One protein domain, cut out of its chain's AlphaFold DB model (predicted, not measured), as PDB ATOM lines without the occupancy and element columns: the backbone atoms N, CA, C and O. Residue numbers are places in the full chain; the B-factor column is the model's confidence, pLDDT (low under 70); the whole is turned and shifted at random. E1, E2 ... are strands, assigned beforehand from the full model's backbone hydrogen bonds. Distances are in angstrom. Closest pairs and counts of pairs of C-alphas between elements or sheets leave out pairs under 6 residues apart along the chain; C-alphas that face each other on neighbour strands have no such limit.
ATOM      1  N   CYS A  38     -42.670  64.302  -5.905       94.88
ATOM      2  CA  CYS A  38     -42.738  63.480  -7.113       94.88
ATOM      3  C   CYS A  38     -41.886  64.092  -8.231       94.88
ATOM      4  O   CYS A  38     -42.010  65.282  -8.526       94.88
ATOM      5  N   VAL A  39     -41.026  63.282  -8.855       92.56
ATOM      6  CA  VAL A  39     -40.226  63.670 -10.026       92.56
ATOM      7  C   VAL A  39     -40.540  62.754 -11.202       92.56
ATOM      8  O   VAL A  39     -40.411  61.533 -11.107       92.56
ATOM      9  N   GLY A  40     -40.908  63.365 -12.325       90.56
ATOM     10  CA  GLY A  40     -41.245  62.677 -13.567       90.56
ATOM     11  C   GLY A  40     -42.534  63.206 -14.193       90.56
ATOM     12  O   GLY A  40     -43.305  63.936 -13.570       90.56
ATOM     13  N   PHE A  41     -42.739  62.874 -15.456       88.75
ATOM     14  CA  PHE A  41     -43.853  63.285 -16.297       88.75
ATOM     15  C   PHE A  41     -45.161  62.602 -15.895       88.75
ATOM     16  O   PHE A  41     -46.230  63.177 -16.087       88.75
ATOM     17  N   ASP A  42     -45.079  61.428 -15.264       90.38
ATOM     18  CA  ASP A  42     -46.246  60.676 -14.792       90.38
ATOM     19  C   ASP A  42     -46.677  61.069 -13.363       90.38
ATOM     20  O   ASP A  42     -47.570  60.454 -12.761       90.38
ATOM     21  N   CYS A  43     -46.048  62.092 -12.778       93.88
ATOM     22  CA  CYS A  43     -46.531  62.727 -11.553       93.88
ATOM     23  C   CYS A  43     -47.873  63.420 -11.812       93.88
ATOM     24  O   CYS A  43     -48.080  64.049 -12.849       93.88
ATOM     25  N   VAL A  44     -48.803  63.314 -10.861       95.00
ATOM     26  CA  VAL A  44     -50.148  63.895 -10.997       95.00
ATOM     27  C   VAL A  44     -50.439  64.825  -9.832       95.00
ATOM     28  O   VAL A  44     -49.947  64.623  -8.725       95.00
ATOM     29  N   ASN A  45     -51.238  65.863 -10.083       92.38
ATOM     30  CA  ASN A  45     -51.614  66.798  -9.030       92.38
ATOM     31  C   ASN A  45     -52.446  66.093  -7.952       92.38
ATOM     32  O   ASN A  45     -53.295  65.264  -8.278       92.38
ATOM     33  N   ASP A  46     -52.217  66.468  -6.692       90.12
ATOM     34  CA  ASP A  46     -52.916  65.932  -5.518       90.12
ATOM     35  C   ASP A  46     -52.785  64.403  -5.349       90.12
ATOM     36  O   ASP A  46     -53.694  63.743  -4.836       90.12
ATOM     37  N   GLU A  47     -51.666  63.811  -5.783       93.69
ATOM     38  CA  GLU A  47     -51.427  62.390  -5.537       93.69
ATOM     39  C   GLU A  47     -51.191  62.096  -4.055       93.69
ATOM     40  O   GLU A  47     -50.536  62.850  -3.336       93.69
ATOM     41  N   ASN A  48     -51.726  60.967  -3.596       93.12
ATOM     42  CA  ASN A  48     -51.441  60.469  -2.263       93.12
ATOM     43  C   ASN A  48     -50.091  59.737  -2.274       93.12
ATOM     44  O   ASN A  48     -49.867  58.823  -3.077       93.12
ATOM     45  N   PHE A  49     -49.196  60.145  -1.381       93.62
ATOM     46  CA  PHE A  49     -47.855  59.581  -1.266       93.62
ATOM     47  C   PHE A  49     -47.785  58.385  -0.314       93.62
ATOM     48  O   PHE A  49     -46.799  57.661  -0.348       93.62
ATOM     49  N   ASP A  50     -48.811  58.140   0.510       91.81
ATOM     50  CA  ASP A  50     -48.870  56.984   1.425       91.81
ATOM     51  C   ASP A  50     -47.607  56.803   2.307       91.81
ATOM     52  O   ASP A  50     -47.266  55.698   2.726       91.81
ATOM     53  N   GLY A  51     -46.918  57.907   2.629       90.69
ATOM     54  CA  GLY A  51     -45.687  57.919   3.429       90.69
ATOM     55  C   GLY A  51     -44.379  57.830   2.629       90.69
ATOM     56  O   GLY A  51     -43.310  57.721   3.235       90.69
ATOM     57  N   GLU A  52     -44.428  57.878   1.296       92.56
ATOM     58  CA  GLU A  52     -43.252  57.949   0.425       92.56
ATOM     59  C   GLU A  52     -42.743  59.392   0.279       92.56
ATOM     60  O   GLU A  52     -43.377  60.216  -0.371       92.56
ATOM     61  N   LEU A  53     -41.549  59.684   0.808       93.31
ATOM     62  CA  LEU A  53     -40.958  61.032   0.734       93.31
ATOM     63  C   LEU A  53     -40.514  61.440  -0.681       93.31
ATOM     64  O   LEU A  53     -40.484  62.624  -1.015       93.31
ATOM     65  N   LEU A  54     -40.111  60.471  -1.505       93.50
ATOM     66  CA  LEU A  54     -39.670  60.687  -2.881       93.50
ATOM     67  C   LEU A  54     -40.249  59.598  -3.775       93.50
ATOM     68  O   LEU A  54     -39.930  58.420  -3.605       93.50
ATOM     69  N   ARG A  55     -41.032  60.008  -4.770       92.88
ATOM     70  CA  ARG A  55     -41.582  59.136  -5.804       92.88
ATOM     71  C   ARG A  55     -41.022  59.533  -7.165       92.88
ATOM     72  O   ARG A  55     -41.045  60.700  -7.542       92.88
ATOM     73  N   LEU A  56     -40.515  58.561  -7.913       92.62
ATOM     74  CA  LEU A  56     -40.047  58.761  -9.284       92.62
ATOM     75  C   LEU A  56     -41.019  58.052 -10.232       92.62
ATOM     76  O   LEU A  56     -41.212  56.844 -10.088       92.62
ATOM     77  N   LYS A  57     -41.653  58.782 -11.158       89.06
ATOM     78  CA  LYS A  57     -42.697  58.231 -12.047       89.06
ATOM     79  C   LYS A  57     -42.449  58.607 -13.500       89.06
ATOM     80  O   LYS A  57     -42.691  59.742 -13.904       89.06
ATOM     81  N   GLU A  58     -41.983  57.629 -14.255       86.69
ATOM     82  CA  GLU A  58     -41.744  57.675 -15.694       86.69
ATOM     83  C   GLU A  58     -41.747  56.243 -16.231       86.69
ATOM     84  O   GLU A  58     -41.564  55.289 -15.465       86.69
ATOM     85  N   ASN A  59     -41.796  56.093 -17.556       78.38
ATOM     86  CA  ASN A  59     -41.512  54.813 -18.209       78.38
ATOM     87  C   ASN A  59     -40.108  54.274 -17.868       78.38
ATOM     88  O   ASN A  59     -39.931  53.063 -17.803       78.38
ATOM     89  N   ASN A  60     -39.120  55.145 -17.611       74.06
ATOM     90  CA  ASN A  60     -37.744  54.749 -17.297       74.06
ATOM     91  C   ASN A  60     -37.255  55.478 -16.038       74.06
ATOM     92  O   ASN A  60     -36.869  56.648 -16.105       74.06
ATOM     93  N   VAL A  61     -37.221  54.795 -14.894       87.94
ATOM     94  CA  VAL A  61     -36.772  55.400 -13.635       87.94
ATOM     95  C   VAL A  61     -35.284  55.137 -13.439       87.94
ATOM     96  O   VAL A  61     -34.870  54.021 -13.127       87.94
ATOM     97  N   HIS A  62     -34.471  56.180 -13.600       89.00
ATOM     98  CA  HIS A  62     -33.028  56.104 -13.395       89.00
ATOM     99  C   HIS A  62     -32.510  57.257 -12.539       89.00
ATOM    100  O   HIS A  62     -32.851  58.417 -12.765       89.00
ATOM    101  N   ILE A  63     -31.621  56.935 -11.603       92.38
ATOM    102  CA  ILE A  63     -30.856  57.907 -10.822       92.38
ATOM    103  C   ILE A  63     -29.385  57.707 -11.157       92.38
ATOM    104  O   ILE A  63     -28.810  56.655 -10.872       92.38
ATOM    105  N   ARG A  64     -28.768  58.735 -11.735       90.81
ATOM    106  CA  ARG A  64     -27.361  58.703 -12.124       90.81
ATOM    107  C   ARG A  64     -26.494  59.436 -11.106       90.81
ATOM    108  O   ARG A  64     -26.767  60.583 -10.765       90.81
ATOM    109  N   LEU A  65     -25.429  58.779 -10.663       90.25
ATOM    110  CA  LEU A  65     -24.468  59.271  -9.683       90.25
ATOM    111  C   LEU A  65     -23.155  59.593 -10.408       90.25
ATOM    112  O   LEU A  65     -22.419  58.690 -10.812       90.25
ATOM    113  N   ILE A  66     -22.886  60.884 -10.612       85.12
ATOM    114  CA  ILE A  66     -21.689  61.374 -11.310       85.12
ATOM    115  C   ILE A  66     -20.829  62.155 -10.323       85.12
ATOM    116  O   ILE A  66     -21.256  63.191  -9.814       85.12
ATOM    117  N   ASP A  67     -19.603  61.687 -10.100       79.62
ATOM    118  CA  ASP A  67     -18.566  62.481  -9.449       79.62
ATOM    119  C   ASP A  67     -17.786  63.260 -10.517       79.62
ATOM    120  O   ASP A  67     -17.182  62.680 -11.413       79.62
ATOM    121  N   THR A  68     -17.828  64.590 -10.440       77.38
ATOM    122  CA  THR A  68     -17.119  65.491 -11.368       77.38
ATOM    123  C   THR A  68     -15.807  66.028 -10.789       77.38
ATOM    124  O   THR A  68     -15.120  66.810 -11.445       77.38
ATOM    125  N   SER A  69     -15.452  65.636  -9.561       74.69
ATOM    126  CA  SER A  69     -14.342  66.221  -8.802       74.69
ATOM    127  C   SER A  69     -12.986  65.544  -9.028       74.69
ATOM    128  O   SER A  69     -11.950  66.140  -8.726       74.69
ATOM    129  N   SER A  70     -12.951  64.334  -9.591       59.78
ATOM    130  CA  SER A  70     -11.711  63.638  -9.950       59.78
ATOM    131  C   SER A  70     -11.520  63.637 -11.473       59.78
ATOM    132  O   SER A  70     -12.470  63.516 -12.231       59.78
ATOM    133  N   ILE A  71     -10.292  63.840 -11.961       52.09
ATOM    134  CA  ILE A  71      -9.958  63.956 -13.402       52.09
ATOM    135  C   ILE A  71      -9.280  62.697 -13.972       52.09
ATOM    136  O   ILE A  71      -8.650  62.748 -15.025       52.09
ATOM    137  N   THR A  72      -9.351  61.562 -13.276       50.75
ATOM    138  CA  THR A  72      -8.712  60.315 -13.717       50.75
ATOM    139  C   THR A  72      -9.633  59.523 -14.639       50.75
ATOM    140  O   THR A  72     -10.775  59.262 -14.307       50.75
ATOM    141  N   GLN A  73      -9.104  59.139 -15.794       51.09
ATOM    142  CA  GLN A  73      -9.761  58.717 -17.036       51.09
ATOM    143  C   GLN A  73     -10.642  57.445 -16.997       51.09
ATOM    144  O   GLN A  73     -11.112  57.026 -18.050       51.09
ATOM    145  N   ASP A  74     -10.913  56.878 -15.820       53.34
ATOM    146  CA  ASP A  74     -11.655  55.617 -15.638       53.34
ATOM    147  C   ASP A  74     -13.106  55.852 -15.173       53.34
ATOM    148  O   ASP A  74     -13.714  55.003 -14.523       53.34
ATOM    149  N   HIS A  75     -13.658  57.037 -15.453       54.50
ATOM    150  CA  HIS A  75     -14.960  57.463 -14.939       54.50
ATOM    151  C   HIS A  75     -16.121  56.689 -15.555       54.50
ATOM    152  O   HIS A  75     -16.752  57.093 -16.528       54.50
ATOM    153  N   GLU A  76     -16.433  55.576 -14.929       71.06
ATOM    154  CA  GLU A  76     -17.705  54.892 -15.000       71.06
ATOM    155  C   GLU A  76     -18.649  55.527 -13.964       71.06
ATOM    156  O   GLU A  76     -18.327  55.612 -12.779       71.06
ATOM    157  N   SER A  77     -19.811  56.032 -14.392       83.94
ATOM    158  CA  SER A  77     -20.807  56.570 -13.452       83.94
ATOM    159  C   SER A  77     -21.708  55.455 -12.949       83.94
ATOM    160  O   SER A  77     -22.133  54.608 -13.737       83.94
ATOM    161  N   TRP A  78     -22.055  55.474 -11.667       89.00
ATOM    162  CA  TRP A  78     -23.049  54.543 -11.147       89.00
ATOM    163  C   TRP A  78     -24.447  55.006 -11.541       89.00
ATOM    164  O   TRP A  78     -24.769  56.193 -11.496       89.00
ATOM    165  N   ASN A  79     -25.286  54.059 -11.925       92.25
ATOM    166  CA  ASN A  79     -26.687  54.276 -12.217       92.25
ATOM    167  C   ASN A  79     -27.518  53.293 -11.393       92.25
ATOM    168  O   ASN A  79     -27.198  52.106 -11.291       92.25
ATOM    169  N   ILE A  80     -28.578  53.813 -10.791       94.12
ATOM    170  CA  ILE A  80     -29.629  53.021 -10.168       94.12
ATOM    171  C   ILE A  80     -30.785  53.020 -11.155       94.12
ATOM    172  O   ILE A  80     -31.292  54.090 -11.487       94.12
ATOM    173  N   GLY A  81     -31.181  51.855 -11.649       91.69
ATOM    174  CA  GLY A  81     -32.306  51.708 -12.566       91.69
ATOM    175  C   GLY A  81     -33.430  50.901 -11.943       91.69
ATOM    176  O   GLY A  81     -33.189  49.937 -11.217       91.69
ATOM    177  N   ALA A  82     -34.665  51.290 -12.231       90.94
ATOM    178  CA  ALA A  82     -35.841  50.560 -11.804       90.94
ATOM    179  C   ALA A  82     -36.859  50.438 -12.936       90.94
ATOM    180  O   ALA A  82     -37.116  51.400 -13.658       90.94
ATOM    181  N   ASN A  83     -37.472  49.256 -13.003       87.56
ATOM    182  CA  ASN A  83     -38.494  48.854 -13.966       87.56
ATOM    183  C   ASN A  83     -38.022  48.832 -15.431       87.56
ATOM    184  O   ASN A  83     -37.027  49.432 -15.834       87.56
ATOM    185  N   ASP A  84     -38.718  48.041 -16.238       83.81
ATOM    186  CA  ASP A  84     -38.518  48.004 -17.683       83.81
ATOM    187  C   ASP A  84     -39.175  49.218 -18.344       83.81
ATOM    188  O   ASP A  84     -40.260  49.632 -17.945       83.81
ATOM    189  N   SER A  85     -38.536  49.735 -19.394       83.19
ATOM    190  CA  SER A  85     -39.050  50.843 -20.206       83.19
ATOM    191  C   SER A  85     -40.363  50.539 -20.932       83.19
ATOM    192  O   SER A  85     -41.079  51.438 -21.383       83.19
ATOM    193  N   SER A  86     -40.659  49.253 -21.105       83.94
ATOM    194  CA  SER A  86     -41.855  48.767 -21.776       83.94
ATOM    195  C   SER A  86     -43.045  48.803 -20.822       83.94
ATOM    196  O   SER A  86     -42.974  48.295 -19.704       83.94
ATOM    197  N   ASN A  87     -44.184  49.321 -21.285       80.06
ATOM    198  CA  ASN A  87     -45.417  49.267 -20.504       80.06
ATOM    199  C   ASN A  87     -45.813  47.802 -20.232       80.06
ATOM    200  O   ASN A  87     -45.973  47.019 -21.168       80.06
ATOM    201  N   GLY A  88     -45.957  47.434 -18.956       78.31
ATOM    202  CA  GLY A  88     -46.185  46.047 -18.529       78.31
ATOM    203  C   GLY A  88     -44.946  45.141 -18.583       78.31
ATOM    204  O   GLY A  88     -45.088  43.922 -18.498       78.31
ATOM    205  N   GLY A  89     -43.749  45.711 -18.751       79.19
ATOM    206  CA  GLY A  89     -42.487  44.984 -18.706       79.19
ATOM    207  C   GLY A  89     -42.090  44.540 -17.294       79.19
ATOM    208  O   GLY A  89     -42.862  44.613 -16.338       79.19
ATOM    209  N   ASN A  90     -40.864  44.037 -17.158       80.94
ATOM    210  CA  ASN A  90     -40.396  43.454 -15.901       80.94
ATOM    211  C   ASN A  90     -40.222  44.508 -14.797       80.94
ATOM    212  O   ASN A  90     -39.584  45.539 -15.002       80.94
ATOM    213  N   ALA A  91     -40.680  44.192 -13.586       86.56
ATOM    214  CA  ALA A  91     -40.353  44.968 -12.395       86.56
ATOM    215  C   ALA A  91     -38.994  44.518 -11.834       86.56
ATOM    216  O   ALA A  91     -38.789  43.342 -11.515       86.56
ATOM    217  N   TYR A  92     -38.046  45.443 -11.721       88.56
ATOM    218  CA  TYR A  92     -36.720  45.174 -11.166       88.56
ATOM    219  C   TYR A  92     -36.094  46.438 -10.579       88.56
ATOM    220  O   TYR A  92     -36.512  47.545 -10.896       88.56
ATOM    221  N   LEU A  93     -35.056  46.252  -9.769       92.50
ATOM    222  CA  LEU A  93     -34.115  47.280  -9.338       92.50
ATOM    223  C   LEU A  93     -32.709  46.812  -9.712       92.50
ATOM    224  O   LEU A  93     -32.366  45.658  -9.457       92.50
ATOM    225  N   ASN A  94     -31.880  47.665 -10.300       93.19
ATOM    226  CA  ASN A  94     -30.497  47.337 -10.608       93.19
ATOM    227  C   ASN A  94     -29.516  48.427 -10.167       93.19
ATOM    228  O   ASN A  94     -29.854  49.601 -10.019       93.19
ATOM    229  N   LEU A  95     -28.284  47.984  -9.944       94.81
ATOM    230  CA  LEU A  95     -27.105  48.816  -9.791       94.81
ATOM    231  C   LEU A  95     -26.197  48.492 -10.962       94.81
ATOM    232  O   LEU A  95     -25.782  47.341 -11.139       94.81
ATOM    233  N   GLU A  96     -25.906  49.495 -11.768       92.25
ATOM    234  CA  GLU A  96     -25.131  49.329 -12.982       92.25
ATOM    235  C   GLU A  96     -24.120  50.450 -13.132       92.25
ATOM    236  O   GLU A  96     -24.290  51.564 -12.637       92.25
ATOM    237  N   VAL A  97     -23.055  50.134 -13.843       90.44
ATOM    238  CA  VAL A  97     -22.143  51.133 -14.356       90.44
ATOM    239  C   VAL A  97     -22.665  51.619 -15.698       90.44
ATOM    240  O   VAL A  97     -23.056  50.816 -16.546       90.44
ATOM    241  N   LYS A  98     -22.616  52.933 -15.902       88.12
ATOM    242  CA  LYS A  98     -22.978  53.607 -17.141       88.12
ATOM    243  C   LYS A  98     -21.850  54.526 -17.595       88.12
ATOM    244  O   LYS A  98     -21.374  55.352 -16.807       88.12
ATOM    245  N   SER A  99     -21.443  54.419 -18.855       86.75
ATOM    246  CA  SER A  99     -20.380  55.251 -19.434       86.75
ATOM    247  C   SER A  99     -20.755  56.734 -19.460       86.75
ATOM    248  O   SER A  99     -21.927  57.088 -19.603       86.75
ATOM    249  N   LEU A 100     -19.780  57.640 -19.307       83.06
ATOM    250  CA  LEU A 100     -20.026  59.093 -19.331       83.06
ATOM    251  C   LEU A 100     -20.461  59.624 -20.697       83.06
ATOM    252  O   LEU A 100     -21.218  60.591 -20.765       83.06
ATOM    253  N   THR A 101     -20.007  58.986 -21.769       82.94
ATOM    254  CA  THR A 101     -20.321  59.337 -23.156       82.94
ATOM    255  C   THR A 101     -20.997  58.167 -23.847       82.94
ATOM    256  O   THR A 101     -20.757  57.022 -23.488       82.94
ATOM    257  N   GLN A 102     -21.817  58.439 -24.860       85.69
ATOM    258  CA  GLN A 102     -22.356  57.383 -25.713       85.69
ATOM    259  C   GLN A 102     -21.208  56.724 -26.490       85.69
ATOM    260  O   GLN A 102     -20.619  57.338 -27.375       85.69
ATOM    261  N   ASP A 103     -20.867  55.501 -26.106       85.69
ATOM    262  CA  ASP A 103     -19.678  54.759 -26.533       85.69
ATOM    263  C   ASP A 103     -19.996  53.320 -26.963       85.69
ATOM    264  O   ASP A 103     -19.164  52.656 -27.579       85.69
ATOM    265  N   SER A 104     -21.212  52.841 -26.694       86.81
ATOM    266  CA  SER A 104     -21.688  51.533 -27.126       86.81
ATOM    267  C   SER A 104     -22.401  51.660 -28.467       86.81
ATOM    268  O   SER A 104     -23.402  52.365 -28.591       86.81
ATOM    269  N   LEU A 105     -21.865  51.004 -29.492       90.62
ATOM    270  CA  LEU A 105     -22.428  51.021 -30.837       90.62
ATOM    271  C   LEU A 105     -23.715  50.188 -30.893       90.62
ATOM    272  O   LEU A 105     -23.716  49.019 -30.509       90.62
ATOM    273  N   VAL A 106     -24.799  50.767 -31.410       91.00
ATOM    274  CA  VAL A 106     -26.034  50.021 -31.671       91.00
ATOM    275  C   VAL A 106     -25.822  49.140 -32.895       91.00
ATOM    276  O   VAL A 106     -25.512  49.633 -33.982       91.00
ATOM    277  N   LEU A 107     -25.997  47.834 -32.715       92.19
ATOM    278  CA  LEU A 107     -25.920  46.847 -33.787       92.19
ATOM    279  C   LEU A 107     -27.327  46.473 -34.257       92.19
ATOM    280  O   LEU A 107     -28.266  46.432 -33.462       92.19
ATOM    281  N   TYR A 145     -24.805  55.623 -31.359       90.62
ATOM    282  CA  TYR A 145     -24.128  55.248 -30.127       90.62
ATOM    283  C   TYR A 145     -25.077  55.461 -28.950       90.62
ATOM    284  O   TYR A 145     -25.816  56.445 -28.887       90.62
ATOM    285  N   VAL A 146     -25.049  54.538 -28.000       89.12
ATOM    286  CA  VAL A 146     -25.754  54.617 -26.723       89.12
ATOM    287  C   VAL A 146     -24.746  54.526 -25.587       89.12
ATOM    288  O   VAL A 146     -23.581  54.192 -25.780       89.12
ATOM    289  N   PHE A 147     -25.178  54.866 -24.378       87.44
ATOM    290  CA  PHE A 147     -24.340  54.671 -23.201       87.44
ATOM    291  C   PHE A 147     -24.147  53.173 -22.961       87.44
ATOM    292  O   PHE A 147     -25.137  52.447 -22.815       87.44
ATOM    293  N   SER A 148     -22.896  52.723 -22.896       88.25
ATOM    294  CA  SER A 148     -22.560  51.404 -22.375       88.25
ATOM    295  C   SER A 148     -23.103  51.256 -20.957       88.25
ATOM    296  O   SER A 148     -22.956  52.155 -20.124       88.25
ATOM    297  N   GLN A 149     -23.775  50.135 -20.702       87.38
ATOM    298  CA  GLN A 149     -24.416  49.821 -19.431       87.38
ATOM    299  C   GLN A 149     -24.017  48.415 -19.006       87.38
ATOM    300  O   GLN A 149     -24.198  47.452 -19.749       87.38
ATOM    301  N   THR A 150     -23.478  48.308 -17.797       89.44
ATOM    302  CA  THR A 150     -22.952  47.062 -17.246       89.44
ATOM    303  C   THR A 150     -23.589  46.811 -15.879       89.44
ATOM    304  O   THR A 150     -23.166  47.413 -14.888       89.44
ATOM    305  N   PRO A 151     -24.620  45.952 -15.785       90.19
ATOM    306  CA  PRO A 151     -25.284  45.669 -14.519       90.19
ATOM    307  C   PRO A 151     -24.377  44.856 -13.592       90.19
ATOM    308  O   PRO A 151     -23.850  43.810 -13.971       90.19
ATOM    309  N   TYR A 152     -24.226  45.328 -12.357       93.19
ATOM    310  CA  TYR A 152     -23.448  44.678 -11.298       93.19
ATOM    311  C   TYR A 152     -24.327  43.944 -10.297       93.19
ATOM    312  O   TYR A 152     -23.924  42.911  -9.771       93.19
ATOM    313  N   ALA A 153     -25.516  44.463 -10.016       95.12
ATOM    314  CA  ALA A 153     -26.498  43.775  -9.200       95.12
ATOM    315  C   ALA A 153     -27.887  44.035  -9.766       95.12
ATOM    316  O   ALA A 153     -28.193  45.160 -10.155       95.12
ATOM    317  N   LYS A 154     -28.734  43.010  -9.803       93.00
ATOM    318  CA  LYS A 154     -30.131  43.156 -10.210       93.00
ATOM    319  C   LYS A 154     -31.027  42.349  -9.290       93.00
ATOM    320  O   LYS A 154     -30.836  41.150  -9.133       93.00
ATOM    321  N   PHE A 155     -32.028  43.014  -8.739       92.19
ATOM    322  CA  PHE A 155     -33.128  42.446  -7.979       92.19
ATOM    323  C   PHE A 155     -34.337  42.416  -8.900       92.19
ATOM    324  O   PHE A 155     -34.847  43.460  -9.295       92.19
ATOM    325  N   SER A 156     -34.769  41.229  -9.297       88.25
ATOM    326  CA  SER A 156     -35.894  41.060 -10.214       88.25
ATOM    327  C   SER A 156     -37.108  40.573  -9.440       88.25
ATOM    328  O   SER A 156     -36.997  39.630  -8.662       88.25
ATOM    329  N   SER A 157     -38.268  41.182  -9.677       80.44
ATOM    330  CA  SER A 157     -39.552  40.633  -9.256       80.44
ATOM    331  C   SER A 157     -40.063  39.731 -10.374       80.44
ATOM    332  O   SER A 157     -40.478  40.196 -11.432       80.44
ATOM    333  N   LEU A 158     -39.972  38.423 -10.156       69.38
ATOM    334  CA  LEU A 158     -40.473  37.393 -11.061       69.38
ATOM    335  C   LEU A 158     -41.764  36.822 -10.479       69.38
ATOM    336  O   LEU A 158     -41.880  36.710  -9.256       69.38
ATOM    337  N   ASN A 159     -42.677  36.389 -11.350       64.06
ATOM    338  CA  ASN A 159     -43.994  35.847 -10.982       64.06
ATOM    339  C   ASN A 159     -43.947  34.652 -10.000       64.06
ATOM    340  O   ASN A 159     -44.969  34.322  -9.411       64.06
ATOM    341  N   GLU A 160     -42.780  34.028  -9.791       57.81
ATOM    342  CA  GLU A 160     -42.595  32.847  -8.933       57.81
ATOM    343  C   GLU A 160     -41.672  33.074  -7.709       57.81
ATOM    344  O   GLU A 160     -41.203  32.111  -7.106       57.81
ATOM    345  N   GLY A 161     -41.401  34.324  -7.298       66.25
ATOM    346  CA  GLY A 161     -40.617  34.608  -6.072       66.25
ATOM    347  C   GLY A 161     -39.315  35.392  -6.266       66.25
ATOM    348  O   GLY A 161     -38.399  35.327  -5.452       66.25
ATOM    349  N   GLY A 162     -39.223  36.169  -7.345       81.88
ATOM    350  CA  GLY A 162     -38.087  37.062  -7.577       81.88
ATOM    351  C   GLY A 162     -36.733  36.365  -7.748       81.88
ATOM    352  O   GLY A 162     -36.631  35.144  -7.812       81.88
ATOM    353  N   GLY A 163     -35.676  37.154  -7.887       88.88
ATOM    354  CA  GLY A 163     -34.319  36.643  -8.047       88.88
ATOM    355  C   GLY A 163     -33.279  37.748  -7.953       88.88
ATOM    356  O   GLY A 163     -33.592  38.922  -8.165       88.88
ATOM    357  N   VAL A 164     -32.050  37.371  -7.610       92.62
ATOM    358  CA  VAL A 164     -30.923  38.299  -7.508       92.62
ATOM    359  C   VAL A 164     -29.801  37.827  -8.414       92.62
ATOM    360  O   VAL A 164     -29.343  36.694  -8.292       92.62
ATOM    361  N   THR A 165     -29.299  38.698  -9.281       94.31
ATOM    362  CA  THR A 165     -28.025  38.471  -9.966       94.31
ATOM    363  C   THR A 165     -26.959  39.381  -9.378       94.31
ATOM    364  O   THR A 165     -27.205  40.562  -9.141       94.31
ATOM    365  N   LEU A 166     -25.777  38.823  -9.116       95.44
ATOM    366  CA  LEU A 166     -24.631  39.529  -8.548       95.44
ATOM    367  C   LEU A 166     -23.404  39.330  -9.436       95.44
ATOM    368  O   LEU A 166     -22.996  38.203  -9.724       95.44
ATOM    369  N   GLY A 167     -22.791  40.432  -9.840       94.81
ATOM    370  CA  GLY A 167     -21.668  40.496 -10.762       94.81
ATOM    371  C   GLY A 167     -22.081  40.679 -12.223       94.81
ATOM    372  O   GLY A 167     -23.151  40.260 -12.664       94.81
ATOM    373  N   VAL A 168     -21.169  41.280 -12.983       92.38
ATOM    374  CA  VAL A 168     -21.312  41.526 -14.424       92.38
ATOM    375  C   VAL A 168     -21.583  40.226 -15.187       92.38
ATOM    376  O   VAL A 168     -20.978  39.196 -14.893       92.38
ATOM    377  N   ASN A 169     -22.477  40.244 -16.173       92.44
ATOM    378  CA  ASN A 169     -22.851  39.067 -16.977       92.44
ATOM    379  C   ASN A 169     -23.438  37.890 -16.173       92.44
ATOM    380  O   ASN A 169     -23.563  36.783 -16.706       92.44
ATOM    381  N   SER A 170     -23.806  38.095 -14.905       94.31
ATOM    382  CA  SER A 170     -24.571  37.101 -14.157       94.31
ATOM    383  C   SER A 170     -25.981  37.010 -14.719       94.31
ATOM    384  O   SER A 170     -26.664  38.017 -14.905       94.31
ATOM    385  N   GLN A 171     -26.422  35.788 -14.980       91.56
ATOM    386  CA  GLN A 171     -27.712  35.516 -15.586       91.56
ATOM    387  C   GLN A 171     -28.687  35.028 -14.522       91.56
ATOM    388  O   GLN A 171     -28.370  34.141 -13.725       91.56
ATOM    389  N   GLN A 172     -29.888  35.602 -14.529       87.06
ATOM    390  CA  GLN A 172     -30.982  35.112 -13.708       87.06
ATOM    391  C   GLN A 172     -31.381  33.736 -14.233       87.06
ATOM    392  O   GLN A 172     -31.719  33.584 -15.408       87.06
ATOM    393  N   LYS A 173     -31.333  32.730 -13.363       77.81
ATOM    394  CA  LYS A 173     -31.884  31.419 -13.697       77.81
ATOM    395  C   LYS A 173     -33.411  31.512 -13.657       77.81
ATOM    396  O   LYS A 173     -33.953  32.263 -12.848       77.81
ATOM    397  N   SER A 174     -34.090  30.755 -14.520       69.12
ATOM    398  CA  SER A 174     -35.560  30.675 -14.571       69.12
ATOM    399  C   SER A 174     -36.192  30.254 -13.244       69.12
ATOM    400  O   SER A 174     -37.363  30.527 -13.016       69.12
ATOM    401  N   ASP A 175     -35.413  29.608 -12.375       66.25
ATOM    402  CA  ASP A 175     -35.829  29.243 -11.029       66.25
ATOM    403  C   ASP A 175     -35.935  30.514 -10.175       66.25
ATOM    404  O   ASP A 175     -34.930  31.173  -9.869       66.25
ATOM    405  N   ALA A 176     -37.157  30.859  -9.787       70.81
ATOM    406  CA  ALA A 176     -37.382  31.942  -8.848       70.81
ATOM    407  C   ALA A 176     -36.853  31.603  -7.444       70.81
ATOM    408  O   ALA A 176     -36.645  30.441  -7.093       70.81
ATOM    409  N   ASN A 177     -36.636  32.637  -6.630       84.44
ATOM    410  CA  ASN A 177     -35.999  32.585  -5.310       84.44
ATOM    411  C   ASN A 177     -34.517  32.166  -5.348       84.44
ATOM    412  O   ASN A 177     -34.024  31.516  -4.427       84.44
ATOM    413  N   SER A 178     -33.787  32.528  -6.408       88.38
ATOM    414  CA  SER A 178     -32.360  32.210  -6.550       88.38
ATOM    415  C   SER A 178     -31.461  33.449  -6.532       88.38
ATOM    416  O   SER A 178     -31.833  34.521  -7.012       88.38
ATOM    417  N   VAL A 179     -30.247  33.276  -5.993       92.38
ATOM    418  CA  VAL A 179     -29.144  34.239  -6.104       92.38
ATOM    419  C   VAL A 179     -28.114  33.668  -7.077       92.38
ATOM    420  O   VAL A 179     -27.439  32.685  -6.771       92.38
ATOM    421  N   SER A 180     -27.998  34.267  -8.256       93.94
ATOM    422  CA  SER A 180     -27.026  33.880  -9.276       93.94
ATOM    423  C   SER A 180     -25.791  34.770  -9.212       93.94
ATOM    424  O   SER A 180     -25.884  35.995  -9.267       93.94
ATOM    425  N   VAL A 181     -24.614  34.153  -9.143       95.88
ATOM    426  CA  VAL A 181     -23.314  34.851  -9.141       95.88
ATOM    427  C   VAL A 181     -22.560  34.691 -10.466       95.88
ATOM    428  O   VAL A 181     -21.362  34.970 -10.538       95.88
ATOM    429  N   GLY A 182     -23.234  34.211 -11.514       95.19
ATOM    430  CA  GLY A 182     -22.625  33.922 -12.808       95.19
ATOM    431  C   GLY A 182     -23.625  33.438 -13.860       95.19
ATOM    432  O   GLY A 182     -24.809  33.757 -13.805       95.19
ATOM    433  N   ASN A 183     -23.140  32.675 -14.829       94.06
ATOM    434  CA  ASN A 183     -23.920  31.993 -15.859       94.06
ATOM    435  C   ASN A 183     -23.281  30.617 -16.169       94.06
ATOM    436  O   ASN A 183     -22.409  30.157 -15.430       94.06
ATOM    437  N   SER A 184     -23.725  29.932 -17.226       93.75
ATOM    438  CA  SER A 184     -23.225  28.593 -17.591       93.75
ATOM    439  C   SER A 184     -21.744  28.548 -17.979       93.75
ATOM    440  O   SER A 184     -21.122  27.496 -17.861       93.75
ATOM    441  N   GLU A 185     -21.184  29.664 -18.439       95.69
ATOM    442  CA  GLU A 185     -19.803  29.781 -18.925       95.69
ATOM    443  C   GLU A 185     -18.903  30.550 -17.947       95.69
ATOM    444  O   GLU A 185     -17.686  30.370 -17.934       95.69
ATOM    445  N   LEU A 186     -19.499  31.382 -17.090       95.50
ATOM    446  CA  LEU A 186     -18.818  32.228 -16.118       95.50
ATOM    447  C   LEU A 186     -19.331  31.928 -14.713       95.50
ATOM    448  O   LEU A 186     -20.427  32.337 -14.346       95.50
ATOM    449  N   THR A 187     -18.510  31.290 -13.886       96.12
ATOM    450  CA  THR A 187     -18.804  31.089 -12.460       96.12
ATOM    451  C   THR A 187     -17.845  31.901 -11.596       96.12
ATOM    452  O   THR A 187     -16.746  32.255 -12.024       96.12
ATOM    453  N   ARG A 188     -18.271  32.233 -10.373       96.00
ATOM    454  CA  ARG A 188     -17.475  33.018  -9.423       96.00
ATOM    455  C   ARG A 188     -17.269  32.261  -8.127       96.00
ATOM    456  O   ARG A 188     -18.167  31.579  -7.642       96.00
ATOM    457  N   MET A 189     -16.085  32.430  -7.549       95.88
ATOM    458  CA  MET A 189     -15.803  31.960  -6.200       95.88
ATOM    459  C   MET A 189     -16.479  32.860  -5.166       95.88
ATOM    460  O   MET A 189     -16.458  34.083  -5.291       95.88
TER     461      MET A 189
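What this domain is: This is residues 38 to 107 and 145 to 189 of the 267 residues of the protein "Molybdopterin biosynthesis protein MoeB" of Moritella sp. PE36 (UniProt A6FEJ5). What is the main picture? A small loop lobe, residues 38 to 53 with E1, leads into one twisted sheet of six strands, E2 to E7, with no named helix over either face. Its long strands E4 and E5 bend sharply, at residues 101 and 153. What is it made of? The printed part has 115 residues and seven named strands, E1 to E7 along the chain, with 50 residues, under half; the class is all strand. The mixed sheet runs E2, E3, E4, E5, E6, E7, and the whole is loose, with a radius of gyration of the C-alphas of 16.6 A and spans of 50 by 44 by 29 A.

How they stand to each other: Where does E1 stand? E1, residues 54 to 56, meets E2, residues 61 to 65, only through their tight link; residues 38 to 39 pair parallel with residues 55 to 56. How do the next strands pair? E2, E3, residues 76 to 82, and E4, residues 91 to 105, form a meander, each strand the antiparallel neighbour of the one before, with N 63 and O 80 2.9 A apart and N 79 and O 96 2.8 A. E5, residues 145 to 157, is antiparallel to E4 at 166 degrees, with N 95 and O 153 2.8 A apart. How does the sheet end? E5 and E6, residues 163 to 166, form a hairpin, with N 156 and O 163 2.8 A apart. E7, residues 178 to 180, an edge strand like E2, is parallel to E6 at 20 degrees, with N 164 and O 178 2.9 A apart.

Where its parts are: Where do the strands begin and end? E1 begins at C-alpha 54, (-39.670, 60.687, -2.881), and E7 ends at C-alpha 180, (-27.026, 33.880, -9.276). Which are long? E4 measures 26.4 A and E5 29.8 A from first to last C-alpha.

The domain as a whole: How large is it? The two C-alphas farthest apart, of Asp 46 and Glu 185, are 50.8 A apart. Is anything missing or uncertain? Residues 108 to 144 are not printed, and C-alphas 107 and 145 are 9.3 A apart across the cut. The link from E6 to E7 is long, and pLDDT is under 70 at residues 70 to 75, 158 to 161 and 174 to 175.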